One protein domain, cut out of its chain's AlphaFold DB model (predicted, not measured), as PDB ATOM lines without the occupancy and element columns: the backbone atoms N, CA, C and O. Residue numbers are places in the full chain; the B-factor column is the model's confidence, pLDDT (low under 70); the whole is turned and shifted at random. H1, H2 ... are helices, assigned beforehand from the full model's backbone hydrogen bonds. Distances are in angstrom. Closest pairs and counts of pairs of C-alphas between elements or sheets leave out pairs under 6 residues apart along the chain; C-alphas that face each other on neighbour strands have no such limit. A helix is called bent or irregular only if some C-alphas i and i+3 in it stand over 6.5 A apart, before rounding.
ATOM      1  N   SER A  28     -36.943  30.540  26.418       93.38
ATOM      2  CA  SER A  28     -36.930  29.323  25.593       93.38
ATOM      3  C   SER A  28     -35.535  28.721  25.386       93.38
ATOM      4  O   SER A  28     -35.438  27.559  25.009       93.38
ATOM      5  N   ARG A  29     -34.460  29.485  25.622       93.69
ATOM      6  CA  ARG A  29     -33.067  29.004  25.564       93.69
ATOM      7  C   ARG A  29     -32.568  28.434  26.898       93.69
ATOM      8  O   ARG A  29     -31.393  28.103  27.003       93.69
ATOM      9  N   GLY A  30     -33.425  28.330  27.912       93.81
ATOM     10  CA  GLY A  30     -33.048  27.787  29.215       93.81
ATOM     11  C   GLY A  30     -32.315  28.793  30.111       93.81
ATOM     12  O   GLY A  30     -32.302  30.003  29.861       93.81
ATOM     13  N   ALA A  31     -31.694  28.287  31.178       94.56
ATOM     14  CA  ALA A  31     -31.007  29.097  32.189       94.56
ATOM     15  C   ALA A  31     -29.902  30.002  31.608       94.56
ATOM     16  O   ALA A  31     -29.759  31.150  32.028       94.56
ATOM     17  N   GLU A  32     -29.163  29.533  30.596       95.12
ATOM     18  CA  GLU A  32     -28.138  30.330  29.906       95.12
ATOM     19  C   GLU A  32     -28.736  31.544  29.186       95.12
ATOM     20  O   GLU A  32     -28.197  32.652  29.253       95.12
ATOM     21  N   GLY A  33     -29.893  31.370  28.539       94.94
ATOM     22  CA  GLY A  33     -30.613  32.469  27.900       94.94
ATOM     23  C   GLY A  33     -31.021  33.546  28.904       94.94
ATOM     24  O   GLY A  33     -30.856  34.738  28.639       94.94
ATOM     25  N   VAL A  34     -31.480  33.132  30.086       95.25
ATOM     26  CA  VAL A  34     -31.798  34.041  31.196       95.25
ATOM     27  C   VAL A  34     -30.553  34.745  31.725       95.25
ATOM     28  O   VAL A  34     -30.602  35.948  31.987       95.25
ATOM     29  N   ALA A  35     -29.432  34.039  31.859       93.56
ATOM     30  CA  ALA A  35     -28.171  34.618  32.318       93.56
ATOM     31  C   ALA A  35     -27.663  35.723  31.374       93.56
ATOM     32  O   ALA A  35     -27.167  36.747  31.836       93.56
ATOM     33  N   MET A  36     -27.868  35.571  30.063       93.69
ATOM     34  CA  MET A  36     -27.479  36.567  29.055       93.69
ATOM     35  C   MET A  36     -28.454  37.746  28.916       93.69
ATOM     36  O   MET A  36     -28.174  38.695  28.181       93.69
ATOM     37  N   LEU A  37     -29.609  37.718  29.589       94.88
ATOM     38  CA  LEU A  37     -30.620  38.757  29.426       94.88
ATOM     39  C   LEU A  37     -30.116  40.117  29.969       94.88
ATOM     40  O   LEU A  37     -29.668  40.188  31.118       94.88
ATOM     41  N   PRO A  38     -30.228  41.227  29.218       93.56
ATOM     42  CA  PRO A  38     -29.914  42.558  29.735       93.56
ATOM     43  C   PRO A  38     -30.723  42.904  30.996       93.56
ATOM     44  O   PRO A  38     -31.928  42.648  31.046       93.56
ATOM     45  N   CYS A  39     -30.108  43.568  31.986       91.31
ATOM     46  CA  CYS A  39     -30.775  43.909  33.255       91.31
ATOM     47  C   CYS A  39     -32.078  44.702  33.050       91.31
ATOM     48  O   CYS A  39     -33.075  44.477  33.734       91.31
ATOM     49  N   ALA A  40     -32.104  45.589  32.048       89.75
ATOM     50  CA  ALA A  40     -33.281  46.381  31.695       89.75
ATOM     51  C   ALA A  40     -34.502  45.527  31.292       89.75
ATOM     52  O   ALA A  40     -35.639  45.981  31.439       89.75
ATOM     53  N   LEU A  41     -34.281  44.298  30.811       93.06
ATOM     54  CA  LEU A  41     -35.334  43.378  30.384       93.06
ATOM     55  C   LEU A  41     -35.833  42.456  31.506       93.06
ATOM     56  O   LEU A  41     -36.944  41.939  31.401       93.06
ATOM     57  N   LEU A  42     -35.097  42.316  32.618       91.75
ATOM     58  CA  LEU A  42     -35.483  41.454  33.750       91.75
ATOM     59  C   LEU A  42     -36.867  41.801  34.323       91.75
ATOM     60  O   LEU A  42     -37.605  40.917  34.756       91.75
ATOM     61  N   ARG A  43     -37.263  43.079  34.270       89.81
ATOM     62  CA  ARG A  43     -38.585  43.551  34.727       89.81
ATOM     63  C   ARG A  43     -39.764  42.980  33.930       89.81
ATOM     64  O   ARG A  43     -40.890  43.036  34.411       89.81
ATOM     65  N   HIS A  44     -39.524  42.476  32.719       90.88
ATOM     66  CA  HIS A  44     -40.551  41.908  31.845       90.88
ATOM     67  C   HIS A  44     -40.674  40.383  31.990       90.88
ATOM     68  O   HIS A  44     -41.675  39.811  31.559       90.88
ATOM     69  N   VAL A  45     -39.709  39.726  32.645       92.81
ATOM     70  CA  VAL A  45     -39.711  38.272  32.860       92.81
ATOM     71  C   VAL A  45     -40.945  37.775  33.621       92.81
ATOM     72  O   VAL A  45     -41.526  36.805  33.141       92.81
ATOM     73  N   PRO A  46     -41.448  38.424  34.700       91.50
ATOM     74  CA  PRO A  46     -42.682  37.978  35.348       91.50
ATOM     75  C   PRO A  46     -43.865  37.839  34.388       91.50
ATOM     76  O   PRO A  46     -44.684  36.945  34.552       91.50
ATOM     77  N   ILE A  47     -43.971  38.708  33.379       89.31
ATOM     78  CA  ILE A  47     -45.070  38.655  32.412       89.31
ATOM     79  C   ILE A  47     -44.921  37.403  31.539       89.31
ATOM     80  O   ILE A  47     -45.837  36.587  31.479       89.31
ATOM     81  N   ALA A  48     -43.758  37.205  30.915       90.62
ATOM     82  CA  ALA A  48     -43.515  36.055  30.044       90.62
ATOM     83  C   ALA A  48     -43.553  34.712  30.798       90.62
ATOM     84  O   ALA A  48     -44.211  33.770  30.357       90.62
ATOM     85  N   LEU A  49     -42.905  34.648  31.960       89.81
ATOM     86  CA  LEU A  49     -42.823  33.449  32.787       89.81
ATOM     87  C   LEU A  49     -44.172  33.117  33.428       89.81
ATOM     88  O   LEU A  49     -44.615  31.974  33.378       89.81
ATOM     89  N   LEU A  50     -44.843  34.103  34.036       86.25
ATOM     90  CA  LEU A  50     -45.998  33.818  34.884       86.25
ATOM     91  C   LEU A  50     -47.343  33.905  34.159       86.25
ATOM     92  O   LEU A  50     -48.230  33.118  34.474       86.25
ATOM     93  N   HIS A  51     -47.492  34.813  33.190       83.44
ATOM     94  CA  HIS A  51     -48.748  35.005  32.445       83.44
ATOM     95  C   HIS A  51     -48.738  34.229  31.124       83.44
ATOM     96  O   HIS A  51     -49.727  33.595  30.769       83.44
ATOM     97  N   HIS A  52     -47.597  34.200  30.426       84.75
ATOM     98  CA  HIS A  52     -47.445  33.450  29.170       84.75
ATOM     99  C   HIS A  52     -46.834  32.050  29.342       84.75
ATOM    100  O   HIS A  52     -46.710  31.322  28.359       84.75
ATOM    101  N   ARG A  53     -46.490  31.655  30.577       86.00
ATOM    102  CA  ARG A  53     -45.982  30.319  30.954       86.00
ATOM    103  C   ARG A  53     -44.696  29.881  30.233       86.00
ATOM    104  O   ARG A  53     -44.389  28.692  30.195       86.00
ATOM    105  N   ILE A  54     -43.921  30.808  29.673       87.69
ATOM    106  CA  ILE A  54     -42.713  30.477  28.903       87.69
ATOM    107  C   ILE A  54     -41.587  30.111  29.870       87.69
ATOM    108  O   ILE A  54     -41.208  30.933  30.696       87.69
ATOM    109  N   GLY A  55     -41.061  28.884  29.785       83.94
ATOM    110  CA  GLY A  55     -39.998  28.400  30.680       83.94
ATOM    111  C   GLY A  55     -40.446  28.165  32.129       83.94
ATOM    112  O   GLY A  55     -39.625  27.881  32.989       83.94
ATOM    113  N   ARG A  56     -41.752  28.264  32.414       86.50
ATOM    114  CA  ARG A  56     -42.320  28.171  33.770       86.50
ATOM    115  C   ARG A  56     -42.140  26.795  34.420       86.50
ATOM    116  O   ARG A  56     -42.018  26.698  35.633       86.50
ATOM    117  N   HIS A  57     -42.123  25.741  33.611       85.88
ATOM    118  CA  HIS A  57     -41.947  24.363  34.078       85.88
ATOM    119  C   HIS A  57     -40.473  23.965  34.248       85.88
ATOM    120  O   HIS A  57     -40.194  22.884  34.759       85.88
ATOM    121  N   ASP A  58     -39.535  24.821  33.836       90.19
ATOM    122  CA  ASP A  58     -38.103  24.583  33.964       90.19
ATOM    123  C   ASP A  58     -37.583  25.266  35.238       90.19
ATOM    124  O   ASP A  58     -37.463  26.492  35.315       90.19
ATOM    125  N   ALA A  59     -37.282  24.459  36.258       89.75
ATOM    126  CA  ALA A  59     -36.782  24.951  37.536       89.75
ATOM    127  C   ALA A  59     -35.476  25.750  37.380       89.75
ATOM    128  O   ALA A  59     -35.326  26.792  38.017       89.75
ATOM    129  N   ALA A  60     -34.577  25.334  36.482       92.81
ATOM    130  CA  ALA A  60     -33.304  26.015  36.270       92.81
ATOM    131  C   ALA A  60     -33.506  27.410  35.658       92.81
ATOM    132  O   ALA A  60     -32.831  28.364  36.048       92.81
ATOM    133  N   VAL A  61     -34.472  27.563  34.745       94.75
ATOM    134  CA  VAL A  61     -34.867  28.872  34.188       94.75
ATOM    135  C   VAL A  61     -35.396  29.800  35.280       94.75
ATOM    136  O   VAL A  61     -34.986  30.963  35.360       94.75
ATOM    137  N   VAL A  62     -36.302  29.296  36.122       93.94
ATOM    138  CA  VAL A  62     -36.914  30.079  37.205       93.94
ATOM    139  C   VAL A  62     -35.856  30.515  38.219       93.94
ATOM    140  O   VAL A  62     -35.805  31.691  38.585       93.94
ATOM    141  N   GLU A  63     -34.989  29.599  38.647       94.38
ATOM    142  CA  GLU A  63     -33.911  29.873  39.599       94.38
ATOM    143  C   GLU A  63     -32.898  30.880  39.050       94.38
ATOM    144  O   GLU A  63     -32.579  31.856  39.735       94.38
ATOM    145  N   ALA A  64     -32.452  30.703  37.800       94.56
ATOM    146  CA  ALA A  64     -31.530  31.626  37.141       94.56
ATOM    147  C   ALA A  64     -32.098  33.050  37.090       94.56
ATOM    148  O   ALA A  64     -31.384  34.026  37.321       94.56
ATOM    149  N   TRP A  65     -33.399  33.189  36.834       95.31
ATOM    150  CA  TRP A  65     -34.044  34.497  36.827       95.31
ATOM    151  C   TRP A  65     -34.170  35.092  38.236       95.31
ATOM    152  O   TRP A  65     -33.818  36.257  38.442       95.31
ATOM    153  N   LEU A  66     -34.644  34.312  39.213       95.56
ATOM    154  CA  LEU A  66     -34.806  34.766  40.598       95.56
ATOM    155  C   LEU A  66     -33.475  35.210  41.224       95.56
ATOM    156  O   LEU A  66     -33.458  36.169  41.999       95.56
ATOM    157  N   ALA A  67     -32.365  34.562  40.862       94.69
ATOM    158  CA  ALA A  67     -31.019  34.945  41.288       94.69
ATOM    159  C   ALA A  67     -30.616  36.345  40.792       94.69
ATOM    160  O   ALA A  67     -29.943  37.086  41.506       94.69
ATOM    161  N   ARG A  68     -31.079  36.730  39.600       95.19
ATOM    162  CA  ARG A  68     -30.779  38.025  38.968       95.19
ATOM    163  C   ARG A  68     -31.779  39.122  39.300       95.19
ATOM    164  O   ARG A  68     -31.538  40.294  39.029       95.19
ATOM    165  N   LEU A  69     -32.910  38.778  39.909       90.69
ATOM    166  CA  LEU A  69     -33.972  39.729  40.212       90.69
ATOM    167  C   LEU A  69     -33.529  40.954  41.053       90.69
ATOM    168  O   LEU A  69     -34.060  42.039  40.798       90.69
ATOM    169  N   PRO A  70     -32.550  40.864  41.982       90.56
ATOM    170  CA  PRO A  70     -31.994  42.040  42.660       90.56
ATOM    171  C   PRO A  70     -31.390  43.095  41.715       90.56
ATOM    172  O   PRO A  70     -31.464  44.287  42.015       90.56
ATOM    173  N   GLU A  71     -30.862  42.694  40.552       91.38
ATOM    174  CA  GLU A  71     -30.331  43.612  39.529       91.38
ATOM    175  C   GLU A  71     -31.429  44.512  38.932       91.38
ATOM    176  O   GLU A  71     -31.148  45.590  38.410       91.38
ATOM    177  N   ALA A  72     -32.701  44.102  39.022       85.31
ATOM    178  CA  ALA A  72     -33.837  44.863  38.504       85.31
ATOM    179  C   ALA A  72     -34.265  46.035  39.417       85.31
ATOM    180  O   ALA A  72     -35.215  46.755  39.076       85.31
ATOM    181  N   GLY A  73     -33.588  46.227  40.558       86.75
ATOM    182  CA  GLY A  73     -33.757  47.353  41.482       86.75
ATOM    183  C   GLY A  73     -34.559  47.037  42.752       86.75
ATOM    184  O   GLY A  73     -35.190  45.989  42.879       86.75
ATOM    185  N   ALA A  74     -34.570  47.984  43.696       87.12
ATOM    186  CA  ALA A  74     -35.143  47.806  45.038       87.12
ATOM    187  C   ALA A  74     -36.645  47.456  45.059       87.12
ATOM    188  O   ALA A  74     -37.093  46.750  45.957       87.12
ATOM    189  N   SER A  75     -37.415  47.887  44.053       88.62
ATOM    190  CA  SER A  75     -38.854  47.594  43.919       88.62
ATOM    191  C   SER A  75     -39.161  46.241  43.264       88.62
ATOM    192  O   SER A  75     -40.318  45.925  42.974       88.62
ATOM    193  N   ALA A  76     -38.145  45.421  42.976       91.00
ATOM    194  CA  ALA A  76     -38.343  44.115  42.360       91.00
ATOM    195  C   ALA A  76     -39.265  43.170  43.166       91.00
ATOM    196  O   ALA A  76     -40.153  42.592  42.534       91.00
ATOM    197  N   PRO A  77     -39.161  43.053  44.511       94.25
ATOM    198  CA  PRO A  77     -40.078  42.224  45.295       94.25
ATOM    199  C   PRO A  77     -41.542  42.650  45.161       94.25
ATOM    200  O   PRO A  77     -42.403  41.808  44.930       94.25
ATOM    201  N   GLU A  78     -41.823  43.951  45.245       93.62
ATOM    202  CA  GLU A  78     -43.181  44.495  45.131       93.62
ATOM    203  C   GLU A  78     -43.800  44.187  43.761       93.62
ATOM    204  O   GLU A  78     -44.917  43.671  43.673       93.62
ATOM    205  N   ARG A  79     -43.053  44.444  42.679       90.56
ATOM    206  CA  ARG A  79     -43.521  44.147  41.317       90.56
ATOM    207  C   ARG A  79     -43.758  42.654  41.123       90.56
ATOM    208  O   ARG A  79     -44.792  42.269  40.579       90.56
ATOM    209  N   LEU A  80     -42.824  41.818  41.580       94.94
ATOM    210  CA  LEU A  80     -42.960  40.366  41.507       94.94
ATOM    211  C   LEU A  80     -44.201  39.891  42.263       94.94
ATOM    212  O   LEU A  80     -44.975  39.114  41.713       94.94
ATOM    213  N   TRP A  81     -44.425  40.398  43.475       96.12
ATOM    214  CA  TRP A  81     -45.557  40.017  44.313       96.12
ATOM    215  C   TRP A  81     -46.900  40.217  43.596       96.12
ATOM    216  O   TRP A  81     -47.746  39.323  43.603       96.12
ATOM    217  N   ALA A  82     -47.070  41.338  42.889       90.56
ATOM    218  CA  ALA A  82     -48.287  41.601  42.126       90.56
ATOM    219  C   ALA A  82     -48.482  40.626  40.952       90.56
ATOM    220  O   ALA A  82     -49.612  40.248  40.660       90.56
ATOM    221  N   HIS A  83     -47.420  40.211  40.252       92.69
ATOM    222  CA  HIS A  83     -47.542  39.200  39.193       92.69
ATOM    223  C   HIS A  83     -47.782  37.801  39.762       92.69
ATOM    224  O   HIS A  83     -48.591  37.054  39.210       92.69
ATOM    225  N   TYR A  84     -47.108  37.479  40.863       95.00
ATOM    226  CA  TYR A  84     -47.229  36.217  41.575       95.00
ATOM    227  C   TYR A  84     -48.660  35.977  42.055       95.00
ATOM    228  O   TYR A  84     -49.233  34.948  41.717       95.00
ATOM    229  N   LEU A  85     -49.271  36.950  42.742       95.12
ATOM    230  CA  LEU A  85     -50.615  36.805  43.305       95.12
ATOM    231  C   LEU A  85     -51.626  36.295  42.267       95.12
ATOM    232  O   LEU A  85     -52.346  35.348  42.541       95.12
ATOM    233  N   PHE A  86     -51.652  36.874  41.062       92.81
ATOM    234  CA  PHE A  86     -52.616  36.509  40.011       92.81
ATOM    235  C   PHE A  86     -52.219  35.280  39.179       92.81
ATOM    236  O   PHE A  86     -53.007  34.795  38.372       92.81
ATOM    237  N   SER A  87     -51.007  34.769  39.351       91.38
ATOM    238  CA  SER A  87     -50.504  33.603  38.617       91.38
ATOM    239  C   SER A  87     -50.209  32.417  39.531       91.38
ATOM    240  O   SER A  87     -49.555  31.469  39.102       91.38
ATOM    241  N   LEU A  88     -50.662  32.482  40.784       90.44
ATOM    242  CA  LEU A  88     -50.455  31.461  41.797       90.44
ATOM    243  C   LEU A  88     -51.169  30.167  41.392       90.44
ATOM    244  O   LEU A  88     -52.388  30.148  41.229       90.44
ATOM    245  N   GLU A  89     -50.398  29.088  41.281       90.88
ATOM    246  CA  GLU A  89     -50.880  27.717  41.113       90.88
ATOM    247  C   GLU A  89     -50.199  26.848  42.188       90.88
ATOM    248  O   GLU A  89     -48.990  26.950  42.386       90.88
ATOM    249  N   ALA A  90     -50.959  26.035  42.933       87.62
ATOM    250  CA  ALA A  90     -50.430  25.312  44.099       87.62
ATOM    251  C   ALA A  90     -49.345  24.283  43.724       87.62
ATOM    252  O   ALA A  90     -48.299  24.203  44.374       87.62
ATOM    253  N   ASP A  91     -49.577  23.558  42.631       85.44
ATOM    254  CA  ASP A  91     -48.740  22.441  42.180       85.44
ATOM    255  C   ASP A  91     -47.663  22.864  41.166       85.44
ATOM    256  O   ASP A  91     -46.965  22.034  40.590       85.44
ATOM    257  N   ASP A  92     -47.518  24.167  40.926       87.50
ATOM    258  CA  ASP A  92     -46.607  24.699  39.920       87.50
ATOM    259  C   ASP A  92     -45.236  25.059  40.527       87.50
ATOM    260  O   ASP A  92     -45.160  25.929  41.406       87.50
ATOM    261  N   PRO A  93     -44.129  24.468  40.032       87.94
ATOM    262  CA  PRO A  93     -42.792  24.712  40.572       87.94
ATOM    263  C   PRO A  93     -42.379  26.188  40.554       87.94
ATOM    264  O   PRO A  93     -41.778  26.670  41.515       87.94
ATOM    265  N   ALA A  94     -42.742  26.942  39.508       90.56
ATOM    266  CA  ALA A  94     -42.433  28.369  39.448       90.56
ATOM    267  C   ALA A  94     -43.155  29.163  40.541       90.56
ATOM    268  O   ALA A  94     -42.548  30.026  41.174       90.56
ATOM    269  N   SER A  95     -44.427  28.859  40.803       92.12
ATOM    270  CA  SER A  95     -45.193  29.469  41.896       92.12
ATOM    271  C   SER A  95     -44.544  29.189  43.242       92.12
ATOM    272  O   SER A  95     -44.424  30.105  44.053       92.12
ATOM    273  N   GLN A  96     -44.087  27.959  43.473       93.19
ATOM    274  CA  GLN A  96     -43.413  27.579  44.715       93.19
ATOM    275  C   GLN A  96     -42.066  28.298  44.877       93.19
ATOM    276  O   GLN A  96     -41.802  28.884  45.930       93.19
ATOM    277  N   ALA A  97     -41.246  28.340  43.824       94.75
ATOM    278  CA  ALA A  97     -39.960  29.033  43.834       94.75
ATOM    279  C   ALA A  97     -40.120  30.546  44.065       94.75
ATOM    280  O   ALA A  97     -39.427  31.133  44.901       94.75
ATOM    281  N   VAL A  98     -41.082  31.175  43.383       95.75
ATOM    282  CA  VAL A  98     -41.410  32.597  43.558       95.75
ATOM    283  C   VAL A  98     -41.938  32.875  44.966       95.75
ATOM    284  O   VAL A  98     -41.497  33.838  45.593       95.75
ATOM    285  N   ALA A  99     -42.829  32.032  45.497       96.31
ATOM    286  CA  ALA A  99     -43.348  32.161  46.859       96.31
ATOM    287  C   ALA A  99     -42.220  32.107  47.896       96.31
ATOM    288  O   ALA A  99     -42.127  32.961  48.781       96.31
ATOM    289  N   HIS A 100     -41.319  31.137  47.744       96.50
ATOM    290  CA  HIS A 100     -40.168  30.965  48.616       96.50
ATOM    291  C   HIS A 100     -39.201  32.158  48.532       96.50
ATOM    292  O   HIS A 100     -38.748  32.664  49.562       96.50
ATOM    293  N   TRP A 101     -38.927  32.667  47.327       96.75
ATOM    294  CA  TRP A 101     -38.108  33.865  47.143       96.75
ATOM    295  C   TRP A 101     -38.751  35.106  47.775       96.75
ATOM    296  O   TRP A 101     -38.080  35.839  48.502       96.75
ATOM    297  N   LEU A 102     -40.053  35.326  47.558       97.06
ATOM    298  CA  LEU A 102     -40.801  36.439  48.153       97.06
ATOM    299  C   LEU A 102     -40.858  36.337  49.679       97.06
ATOM    300  O   LEU A 102     -40.795  37.359  50.355       97.06
ATOM    301  N   SER A 103     -40.929  35.123  50.229       96.81
ATOM    302  CA  SER A 103     -40.887  34.882  51.675       96.81
ATOM    303  C   SER A 103     -39.561  35.342  52.285       96.81
ATOM    304  O   SER A 103     -39.559  36.038  53.301       96.81
ATOM    305  N   ARG A 104     -38.435  35.060  51.609       95.88
ATOM    306  CA  ARG A 104     -37.096  35.523  52.017       95.88
ATOM    307  C   ARG A 104     -36.898  37.039  51.920       95.88
ATOM    308  O   ARG A 104     -36.029  37.565  52.603       95.88
ATOM    309  N   HIS A 105     -37.689  37.726  51.098       95.44
ATOM    310  CA  HIS A 105     -37.599  39.176  50.863       95.44
ATOM    311  C   HIS A 105     -38.844  39.926  51.342       95.44
ATOM    312  O   HIS A 105     -39.181  41.000  50.836       95.44
ATOM    313  N   ARG A 106     -39.582  39.334  52.282       94.62
ATOM    314  CA  ARG A 106     -40.875  39.851  52.721       94.62
ATOM    315  C   ARG A 106     -40.762  41.220  53.392       94.62
ATOM    316  O   ARG A 106     -41.658  42.042  53.241       94.62
ATOM    317  N   ASP A 107     -39.664  41.459  54.095       94.81
ATOM    318  CA  ASP A 107     -39.292  42.732  54.715       94.81
ATOM    319  C   ASP A 107     -39.175  43.884  53.703       94.81
ATOM    320  O   ASP A 107     -39.419  45.037  54.051       94.81
ATOM    321  N   ARG A 108     -38.880  43.570  52.436       94.75
ATOM    322  CA  ARG A 108     -38.782  44.541  51.337       94.75
ATOM    323  C   ARG A 108     -40.118  44.863  50.668       94.75
ATOM    324  O   ARG A 108     -40.162  45.701  49.771       94.75
ATOM    325  N   LEU A 109     -41.203  44.195  51.056       95.94
ATOM    326  CA  LEU A 109     -42.538  44.523  50.562       95.94
ATOM    327  C   LEU A 109     -43.113  45.720  51.337       95.94
ATOM    328  O   LEU A 109     -42.885  45.828  52.543       95.94
ATOM    329  N   PRO A 110     -43.939  46.575  50.713       95.75
ATOM    330  CA  PRO A 110     -44.739  47.555  51.443       95.75
ATOM    331  C   PRO A 110     -45.571  46.904  52.559       95.75
ATOM    332  O   PRO A 110     -46.105  45.804  52.382       95.75
ATOM    333  N   ALA A 111     -45.741  47.597  53.691       96.69
ATOM    334  CA  ALA A 111     -46.400  47.056  54.889       96.69
ATOM    335  C   ALA A 111     -47.786  46.443  54.607       96.69
ATOM    336  O   ALA A 111     -48.103  45.368  55.115       96.69
ATOM    337  N   ARG A 112     -48.575  47.069  53.724       96.81
ATOM    338  CA  ARG A 112     -49.890  46.556  53.304       96.81
ATOM    339  C   ARG A 112     -49.798  45.200  52.595       96.81
ATOM    340  O   ARG A 112     -50.593  44.311  52.874       96.81
ATOM    341  N   LEU A 113     -48.801  45.004  51.726       97.19
ATOM    342  CA  LEU A 113     -48.581  43.717  51.053       97.19
ATOM    343  C   LEU A 113     -48.092  42.654  52.036       97.19
ATOM    344  O   LEU A 113     -48.488  41.490  51.941       97.19
ATOM    345  N   GLN A 114     -47.266  43.043  53.013       97.38
ATOM    346  CA  GLN A 114     -46.841  42.137  54.077       97.38
ATOM    347  C   GLN A 114     -48.021  41.673  54.929       97.38
ATOM    348  O   GLN A 114     -48.083  40.493  55.280       97.38
ATOM    349  N   GLU A 115     -48.922  42.585  55.289       97.56
ATOM    350  CA  GLU A 115     -50.133  42.286  56.047       97.56
ATOM    351  C   GLU A 115     -51.061  41.368  55.260       97.56
ATOM    352  O   GLU A 115     -51.364  40.279  55.743       97.56
ATOM    353  N   PHE A 116     -51.397  41.730  54.021       97.75
ATOM    354  CA  PHE A 116     -52.223  40.906  53.143       97.75
ATOM    355  C   PHE A 116     -51.633  39.498  52.967       97.75
ATOM    356  O   PHE A 116     -52.338  38.494  53.093       97.75
ATOM    357  N   SER A 117     -50.310  39.404  52.781       97.56
ATOM    358  CA  SER A 117     -49.607  38.120  52.671       97.56
ATOM    359  C   SER A 117     -49.717  37.259  53.927       97.56
ATOM    360  O   SER A 117     -49.771  36.038  53.826       97.56
ATOM    361  N   ARG A 118     -49.767  37.881  55.110       97.44
ATOM    362  CA  ARG A 118     -49.959  37.212  56.407       97.44
ATOM    363  C   ARG A 118     -51.395  36.729  56.570       97.44
ATOM    364  O   ARG A 118     -51.616  35.565  56.896       97.44
ATOM    365  N   THR A 119     -52.352  37.621  56.328       97.56
ATOM    366  CA  THR A 119     -53.788  37.372  56.489       97.56
ATOM    367  C   THR A 119     -54.221  36.194  55.623       97.56
ATOM    368  O   THR A 119     -54.757  35.208  56.130       97.56
ATOM    369  N   TYR A 120     -53.872  36.232  54.339       97.69
ATOM    370  CA  TYR A 120     -54.303  35.233  53.365       97.69
ATOM    371  C   TYR A 120     -53.273  34.139  53.092       97.69
ATOM    372  O   TYR A 120     -53.493  33.335  52.202       97.69
ATOM    373  N   ALA A 121     -52.167  34.093  53.843       97.06
ATOM    374  CA  ALA A 121     -51.059  33.162  53.613       97.06
ATOM    375  C   ALA A 121     -50.570  33.148  52.147       97.06
ATOM    376  O   ALA A 121     -50.251  32.093  51.618       97.06
ATOM    377  N   VAL A 122     -50.502  34.316  51.492       96.75
ATOM    378  CA  VAL A 122     -50.223  34.445  50.042       96.75
ATOM    379  C   VAL A 122     -48.946  33.732  49.615       96.75
ATOM    380  O   VAL A 122     -48.900  33.196  48.521       96.75
ATOM    381  N   LEU A 123     -47.923  33.710  50.471       96.69
ATOM    382  CA  LEU A 123     -46.618  33.101  50.177       96.69
ATOM    383  C   LEU A 123     -46.576  31.587  50.464       96.69
ATOM    384  O   LEU A 123     -45.497  31.008  50.553       96.69
ATOM    385  N   ASP A 124     -47.741  30.963  50.628       96.19
ATOM    386  CA  ASP A 124     -47.949  29.520  50.702       96.19
ATOM    387  C   ASP A 124     -48.992  29.135  49.631       96.19
ATOM    388  O   ASP A 124     -50.199  29.232  49.882       96.19
ATOM    389  N   PRO A 125     -48.555  28.722  48.422       92.44
ATOM    390  CA  PRO A 125     -49.454  28.394  47.316       92.44
ATOM    391  C   PRO A 125     -50.509  27.332  47.653       92.44
ATOM    392  O   PRO A 125     -51.611  27.379  47.112       92.44
ATOM    393  N   GLY A 126     -50.197  26.396  48.558       92.31
ATOM    394  CA  GLY A 126     -51.114  25.330  48.962       92.31
ATOM    395  C   GLY A 126     -52.207  25.801  49.923       92.31
ATOM    396  O   GLY A 126     -53.286  25.211  49.972       92.31
TER     397      GLY A 126
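AT A GLANCE: This is residues 28 to 126 of the 293 residues of an uncharacterized protein of Rhodovastum atsumiense (UniProt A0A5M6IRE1). The domain is an up-and-down bundle of four helices, H2, H3, H4 and H5, somewhat splayed, each running against the one before it in the chain, with H3 the longest helix by residues. H1 packs on H3 at one end of the longest axis, and H6 stands at the other end, near H4 but in touch with no helix. The printed part has 99 residues with six named helices, H1 to H6 in order along the chain, and no named strand; the class is all helix. The whole is compact, with a radius of gyration of the C-alphas of 12.7 A and spans of 38 by 29 by 19 A.

IN THESE COORDINATES: Begin at C-alpha 59, at (-36.782, 24.951, 37.536); from there H3, residues 59 to 72, runs 20.2 A to C-alpha 72. It is irregular: C-alphas 67 and 70 are 7.3 A apart. Before it comes H2, residues 39 to 51, 20.1 A long and only just irregular, with C-alphas 43 and 46 at 6.9 A. After it look for H4, residues 76 to 87, 16.5 A, and H5, residues 93 to 104, 16.7 A. Find the first helix, H1, residues 30 to 35, 8.9 A, from C-alpha 30 at (-33.048, 27.787, 29.215). The last, H6, residues 111 to 119, runs 12.3 A and ends at C-alpha 119, at (-53.788, 37.372, 56.489).

HOW THE PARTS SIT: Look first at H3, the hub, which touches three helices. H2 and H3 form a helical hairpin at a steep tilt of 44 degrees, closest at the C-alphas of Leu 42 and Ala 72, 6.1 A. H3 touches H5 the same way, at a tilt of 37 degrees that is only just steep; the closest C-alphas, of Val 62 and Ala 94, are 6.2 A apart. H1 touches H3 the same way at a shallow tilt of 15 degrees, with the C-alphas of Ala 31 and Val 61 closest at 4.4 A. H4 and H5 form a second helical hairpin, at a steep tilt of 39 degrees, closest at the C-alphas of Pro 77 and Leu 102, 6.5 A. H2 touches H4 the same way at a shallow tilt of 16 degrees, closest at the C-alphas of Leu 50 and Ser 87, 5.9 A. H4 and H6 are near each other, with 6 pairs of C-alphas within 10 A, while H5 and H6 are apart. Every O i to N i+4 pair is within hydrogen-bond range in H1, H5 and H6, against 4 of 9 in H2, where 5 of 10 O i to N i+3 pairs are, 6 of 10 in H3 and 7 of 8 in H4.

THE WHOLE: The two C-alphas farthest apart, those of Arg 29 and Thr 119, are 38.2 A from each other. The printed part has no cut, and no link is long. Mean pLDDT of the printed part is 92.8, and no printed residue is under 70.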